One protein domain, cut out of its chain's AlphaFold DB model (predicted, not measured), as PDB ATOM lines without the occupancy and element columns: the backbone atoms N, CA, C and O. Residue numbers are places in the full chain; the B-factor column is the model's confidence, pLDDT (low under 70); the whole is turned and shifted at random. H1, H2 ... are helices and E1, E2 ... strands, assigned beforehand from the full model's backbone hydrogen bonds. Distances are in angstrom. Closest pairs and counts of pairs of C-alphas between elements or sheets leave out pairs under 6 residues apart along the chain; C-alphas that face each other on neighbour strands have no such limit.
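AT A GLANCE: This is residues 363 to 409 of the 409 residues of an uncharacterized protein of Deltaproteobacteria bacterium (UniProt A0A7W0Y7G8). A long two-stranded ribbon, E1 beside E4, runs on into a small hairpin, E2 and E3, where residues 389 to 394 stick out; the short helix H1 packs on the ribbon's other end. The printed part has 47 residues, with one named helix and four named strands in the order H1 E1 E2 E3 E4; the 28 residues in named elements are mostly strand, and both two-stranded sheets, E1 - E4 and E2 - E3, are antiparallel. It is only just loose, close to extended, with a radius of gyration of the C-alphas of 13.9 A and spans of 41 by 21 by 14 A.

IN THESE COORDINATES: Find C-alpha 369 at (1.301, -18.780, -15.049), where H1, residues 369 to 373, begins its 6.2 A. E1, residues 378 to 385, runs 21.9 A; E2 is residues 388 to 390, 7.1 A, and E3 residues 393 to 395, 6.8 A. E4, residues 398 to 406, runs 23.2 A, bends by 55 degrees at residue 403 and ends at C-alpha 406, (-2.109, -28.063, -24.462).

HOW THE PARTS SIT: Look at N 379 and O 405, 2.8 A apart, within hydrogen-bond range across antiparallel E1 and E4. In the hairpin E2 and E3, N 390 and O 393 are 3.0 A apart. The closest C-alphas of H1 and E4, Cys 372 and Cys 404, are 5.8 A apart. In H1 every O i to N i+4 pair is within hydrogen-bond range.

THE WHOLE: The farthest C-alphas, Ala 365 and Ser 392, are 42.2 A apart. The printed part has no cut, and its four links are tight. pLDDT is under 70 at residues 386 to 389, 393 to 398 and 409.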
ATOM      1  N   CYS A 363       0.132 -30.329 -19.539       92.12
ATOM      2  CA  CYS A 363      -0.079 -28.881 -19.378       92.12
ATOM      3  C   CYS A 363      -1.129 -28.594 -18.292       92.12
ATOM      4  O   CYS A 363      -0.961 -27.690 -17.484       92.12
ATOM      5  N   GLU A 364      -2.138 -29.454 -18.184       92.62
ATOM      6  CA  GLU A 364      -3.247 -29.379 -17.237       92.62
ATOM      7  C   GLU A 364      -2.816 -29.499 -15.764       92.62
ATOM      8  O   GLU A 364      -3.558 -29.090 -14.872       92.62
ATOM      9  N   ALA A 365      -1.625 -30.042 -15.493       89.69
ATOM     10  CA  ALA A 365      -1.055 -30.143 -14.150       89.69
ATOM     11  C   ALA A 365      -0.133 -28.959 -13.785       89.69
ATOM     12  O   ALA A 365       0.353 -28.889 -12.657       89.69
ATOM     13  N   VAL A 366       0.089 -28.003 -14.697       89.44
ATOM     14  CA  VAL A 366       0.848 -26.775 -14.417       89.44
ATOM     15  C   VAL A 366      -0.052 -25.751 -13.718       89.44
ATOM     16  O   VAL A 366      -1.028 -25.264 -14.288       89.44
ATOM     17  N   THR A 367       0.284 -25.403 -12.474       91.88
ATOM     18  CA  THR A 367      -0.559 -24.567 -11.597       91.88
ATOM     19  C   THR A 367      -0.154 -23.096 -11.531       91.88
ATOM     20  O   THR A 367      -0.862 -22.308 -10.906       91.88
ATOM     21  N   THR A 368       0.947 -22.695 -12.171       89.94
ATOM     22  CA  THR A 368       1.418 -21.302 -12.179       89.94
ATOM     23  C   THR A 368       1.548 -20.758 -13.599       89.94
ATOM     24  O   THR A 368       1.936 -21.463 -14.531       89.94
ATOM     25  N   GLU A 369       1.245 -19.471 -13.759       91.50
ATOM     26  CA  GLU A 369       1.301 -18.780 -15.049       91.50
ATOM     27  C   GLU A 369       2.710 -18.780 -15.648       91.50
ATOM     28  O   GLU A 369       2.887 -19.098 -16.822       91.50
ATOM     29  N   ALA A 370       3.723 -18.496 -14.823       85.06
ATOM     30  CA  ALA A 370       5.117 -18.460 -15.253       85.06
ATOM     31  C   ALA A 370       5.599 -19.824 -15.775       85.06
ATOM     32  O   ALA A 370       6.253 -19.887 -16.814       85.06
ATOM     33  N   ALA A 371       5.233 -20.923 -15.103       83.25
ATOM     34  CA  ALA A 371       5.576 -22.266 -15.566       83.25
ATOM     35  C   ALA A 371       4.820 -22.647 -16.849       83.25
ATOM     36  O   ALA A 371       5.364 -23.365 -17.684       83.25
ATOM     37  N   CYS A 372       3.592 -22.149 -17.032       88.56
ATOM     38  CA  CYS A 372       2.818 -22.375 -18.251       88.56
ATOM     39  C   CYS A 372       3.424 -21.639 -19.453       88.56
ATOM     40  O   CYS A 372       3.626 -22.235 -20.506       88.56
ATOM     41  N   LEU A 373       3.771 -20.360 -19.277       88.81
ATOM     42  CA  LEU A 373       4.410 -19.529 -20.304       88.81
ATOM     43  C   LEU A 373       5.821 -20.011 -20.677       88.81
ATOM     44  O   LEU A 373       6.287 -19.739 -21.780       88.81
ATOM     45  N   GLY A 374       6.496 -20.731 -19.778       81.44
ATOM     46  CA  GLY A 374       7.801 -21.343 -20.038       81.44
ATOM     47  C   GLY A 374       7.761 -22.558 -20.973       81.44
ATOM     48  O   GLY A 374       8.820 -23.043 -21.368       81.44
ATOM     49  N   ARG A 375       6.573 -23.058 -21.332       85.69
ATOM     50  CA  ARG A 375       6.390 -24.267 -22.145       85.69
ATOM     51  C   ARG A 375       5.764 -23.922 -23.488       85.69
ATOM     52  O   ARG A 375       4.638 -23.439 -23.545       85.69
ATOM     53  N   MET A 376       6.484 -24.186 -24.579       83.62
ATOM     54  CA  MET A 376       6.036 -23.837 -25.938       83.62
ATOM     55  C   MET A 376       4.816 -24.646 -26.402       83.62
ATOM     56  O   MET A 376       4.128 -24.245 -27.336       83.62
ATOM     57  N   GLU A 377       4.556 -25.789 -25.775       87.50
ATOM     58  CA  GLU A 377       3.436 -26.682 -26.060       87.50
ATOM     59  C   GLU A 377       2.166 -26.367 -25.254       87.50
ATOM     60  O   GLU A 377       1.114 -26.961 -25.516       87.50
ATOM     61  N   CYS A 378       2.251 -25.442 -24.293       92.88
ATOM     62  CA  CYS A 378       1.141 -25.072 -23.433       92.88
ATOM     63  C   CYS A 378       0.665 -23.633 -23.676       92.88
ATOM     64  O   CYS A 378       1.389 -22.772 -24.169       92.88
ATOM     65  N   THR A 379      -0.588 -23.351 -23.333       93.88
ATOM     66  CA  THR A 379      -1.192 -22.019 -23.400       93.88
ATOM     67  C   THR A 379      -1.888 -21.702 -22.081       93.88
ATOM     68  O   THR A 379      -2.694 -22.511 -21.607       93.88
ATOM     69  N   PRO A 380      -1.603 -20.541 -21.461       93.56
ATOM     70  CA  PRO A 380      -2.306 -20.124 -20.262       93.56
ATOM     71  C   PRO A 380      -3.747 -19.755 -20.603       93.56
ATOM     72  O   PRO A 380      -4.027 -18.976 -21.515       93.56
ATOM     73  N   VAL A 381      -4.672 -20.305 -19.832       92.81
ATOM     74  CA  VAL A 381      -6.079 -19.933 -19.840       92.81
ATOM     75  C   VAL A 381      -6.307 -19.004 -18.665       92.81
ATOM     76  O   VAL A 381      -6.111 -19.378 -17.507       92.81
ATOM     77  N   TYR A 382      -6.758 -17.795 -18.961       89.50
ATOM     78  CA  TYR A 382      -7.132 -16.817 -17.952       89.50
ATOM     79  C   TYR A 382      -8.637 -16.864 -17.701       89.50
ATOM     80  O   TYR A 382      -9.432 -17.079 -18.615       89.50
ATOM     81  N   THR A 383      -9.040 -16.653 -16.452       87.69
ATOM     82  CA  THR A 383     -10.434 -16.387 -16.087       87.69
ATOM     83  C   THR A 383     -10.520 -15.028 -15.404       87.69
ATOM     84  O   THR A 383      -9.634 -14.639 -14.649       87.69
ATOM     85  N   GLY A 384     -11.568 -14.264 -15.700       81.94
ATOM     86  CA  GLY A 384     -11.746 -12.915 -15.166       81.94
ATOM     87  C   GLY A 384     -12.081 -11.890 -16.246       81.94
ATOM     88  O   GLY A 384     -12.370 -12.249 -17.386       81.94
ATOM     89  N   SER A 385     -12.128 -10.616 -15.864       72.75
ATOM     90  CA  SER A 385     -12.847  -9.601 -16.632       72.75
ATOM     91  C   SER A 385     -12.041  -9.088 -17.816       72.75
ATOM     92  O   SER A 385     -11.090  -8.325 -17.654       72.75
ATOM     93  N   ASP A 386     -12.492  -9.513 -18.988       65.06
ATOM     94  CA  ASP A 386     -12.386  -8.861 -20.286       65.06
ATOM     95  C   ASP A 386     -13.269  -7.589 -20.336       65.06
ATOM     96  O   ASP A 386     -14.196  -7.409 -19.542       65.06
ATOM     97  N   CYS A 387     -12.941  -6.676 -21.240       63.94
ATOM     98  CA  CYS A 387     -13.467  -5.318 -21.341       63.94
ATOM     99  C   CYS A 387     -14.950  -5.227 -21.683       63.94
ATOM    100  O   CYS A 387     -15.428  -5.888 -22.601       63.94
ATOM    101  N   THR A 388     -15.649  -4.273 -21.069       60.88
ATOM    102  CA  THR A 388     -16.991  -3.868 -21.520       60.88
ATOM    103  C   THR A 388     -16.971  -2.423 -22.001       60.88
ATOM    104  O   THR A 388     -16.358  -1.572 -21.358       60.88
ATOM    105  N   CYS A 389     -17.617  -2.157 -23.138       51.03
ATOM    106  CA  CYS A 389     -17.542  -0.889 -23.860       51.03
ATOM    107  C   CYS A 389     -18.897  -0.199 -24.004       51.03
ATOM    108  O   CYS A 389     -19.879  -0.834 -24.392       51.03
ATOM    109  N   ASP A 390     -18.910   1.119 -23.808       72.56
ATOM    110  CA  ASP A 390     -20.019   2.002 -24.161       72.56
ATOM    111  C   ASP A 390     -19.522   3.281 -24.894       72.56
ATOM    112  O   ASP A 390     -18.311   3.492 -25.018       72.56
ATOM    113  N   PRO A 391     -20.419   4.141 -25.427       72.69
ATOM    114  CA  PRO A 391     -20.037   5.382 -26.122       72.69
ATOM    115  C   PRO A 391     -19.314   6.437 -25.260       72.69
ATOM    116  O   PRO A 391     -18.771   7.397 -25.804       72.69
ATOM    117  N   SER A 392     -19.338   6.290 -23.938       75.56
ATOM    118  CA  SER A 392     -18.690   7.128 -22.919       75.56
ATOM    119  C   SER A 392     -17.371   6.536 -22.397       75.56
ATOM    120  O   SER A 392     -16.589   7.262 -21.783       75.56
ATOM    121  N   GLY A 393     -17.084   5.263 -22.674       45.19
ATOM    122  CA  GLY A 393     -15.800   4.624 -22.407       45.19
ATOM    123  C   GLY A 393     -15.900   3.109 -22.228       45.19
ATOM    124  O   GLY A 393     -16.965   2.550 -21.985       45.19
ATOM    125  N   CYS A 394     -14.758   2.432 -22.333       60.25
ATOM    126  CA  CYS A 394     -14.624   1.026 -21.964       60.25
ATOM    127  C   CYS A 394     -13.822   0.904 -20.673       60.25
ATOM    128  O   CYS A 394     -12.884   1.671 -20.453       60.25
ATOM    129  N   THR A 395     -14.143  -0.087 -19.848       56.28
ATOM    130  CA  THR A 395     -13.302  -0.447 -18.702       56.28
ATOM    131  C   THR A 395     -13.067  -1.946 -18.638       56.28
ATOM    132  O   THR A 395     -13.954  -2.766 -18.870       56.28
ATOM    133  N   CYS A 396     -11.819  -2.258 -18.330       57.66
ATOM    134  CA  CYS A 396     -11.214  -3.573 -18.189       57.66
ATOM    135  C   CYS A 396     -10.003  -3.373 -17.273       57.66
ATOM    136  O   CYS A 396      -9.526  -2.251 -17.128       57.66
ATOM    137  N   THR A 397      -9.447  -4.355 -16.584       63.00
ATOM    138  CA  THR A 397      -9.337  -5.792 -16.840       63.00
ATOM    139  C   THR A 397      -8.958  -6.393 -15.486       63.00
ATOM    140  O   THR A 397      -8.154  -5.794 -14.774       63.00
ATOM    141  N   SER A 398      -9.440  -7.578 -15.136       64.69
ATOM    142  CA  SER A 398      -8.755  -8.388 -14.119       64.69
ATOM    143  C   SER A 398      -8.800  -9.835 -14.570       64.69
ATOM    144  O   SER A 398      -9.745 -10.556 -14.262       64.69
ATOM    145  N   GLN A 399      -7.809 -10.230 -15.361       81.00
ATOM    146  CA  GLN A 399      -7.605 -11.620 -15.738       81.00
ATOM    147  C   GLN A 399      -6.703 -12.266 -14.687       81.00
ATOM    148  O   GLN A 399      -5.590 -11.804 -14.457       81.00
ATOM    149  N   ALA A 400      -7.207 -13.298 -14.021       85.94
ATOM    150  CA  ALA A 400      -6.411 -14.175 -13.181       85.94
ATOM    151  C   ALA A 400      -6.058 -15.422 -13.994       85.94
ATOM    152  O   ALA A 400      -6.911 -15.985 -14.688       85.94
ATOM    153  N   PHE A 401      -4.805 -15.866 -13.921       91.38
ATOM    154  CA  PHE A 401      -4.418 -17.161 -14.470       91.38
ATOM    155  C   PHE A 401      -5.312 -18.255 -13.869       91.38
ATOM    156  O   PHE A 401      -5.433 -18.373 -12.651       91.38
ATOM    157  N   SER A 402      -5.979 -19.027 -14.726       93.06
ATOM    158  CA  SER A 402      -6.901 -20.077 -14.297       93.06
ATOM    159  C   SER A 402      -6.252 -21.447 -14.334       93.06
ATOM    160  O   SER A 402      -6.381 -22.204 -13.378       93.06
ATOM    161  N   ARG A 403      -5.651 -21.795 -15.472       93.62
ATOM    162  CA  ARG A 403      -5.042 -23.100 -15.738       93.62
ATOM    163  C   ARG A 403      -4.190 -23.020 -16.995       93.62
ATOM    164  O   ARG A 403      -4.221 -22.024 -17.708       93.62
ATOM    165  N   CYS A 404      -3.476 -24.092 -17.280       94.75
ATOM    166  CA  CYS A 404      -2.661 -24.247 -18.469       94.75
ATOM    167  C   CYS A 404      -3.222 -25.407 -19.309       94.75
ATOM    168  O   CYS A 404      -3.614 -26.428 -18.749       94.75
ATOM    169  N   GLU A 405      -3.322 -25.250 -20.627       95.44
ATOM    170  CA  GLU A 405      -3.867 -26.270 -21.542       95.44
ATOM    171  C   GLU A 405      -2.897 -26.529 -22.702       95.44
ATOM    172  O   GLU A 405      -2.090 -25.663 -23.040       95.44
ATOM    173  N   SER A 406      -2.945 -27.719 -23.303       92.94
ATOM    174  CA  SER A 406      -2.109 -28.063 -24.462       92.94
ATOM    175  C   SER A 406      -2.681 -27.512 -25.779       92.94
ATOM    176  O   SER A 406      -3.893 -27.420 -25.956       92.94
ATOM    177  N   TRP A 407      -1.815 -27.140 -26.734       82.75
ATOM    178  CA  TRP A 407      -2.230 -26.521 -28.014       82.75
ATOM    179  C   TRP A 407      -2.848 -27.494 -29.035       82.75
ATOM    180  O   TRP A 407      -3.285 -27.084 -30.110       82.75
ATOM    181  N   LEU A 408      -2.855 -28.791 -28.729       72.75
ATOM    182  CA  LEU A 408      -3.252 -29.857 -29.644       72.75
ATOM    183  C   LEU A 408      -4.562 -30.497 -29.173       72.75
ATOM    184  O   LEU A 408      -4.545 -31.495 -28.453       72.75
ATOM    185  N   LEU A 409      -5.686 -29.932 -29.624       51.81
ATOM    186  CA  LEU A 409      -6.980 -30.621 -29.694       51.81
ATOM    187  C   LEU A 409      -7.338 -30.941 -31.145       51.81
ATOM    188  O   LEU A 409      -7.197 -30.036 -32.002       51.81
TER     189      LEU A 409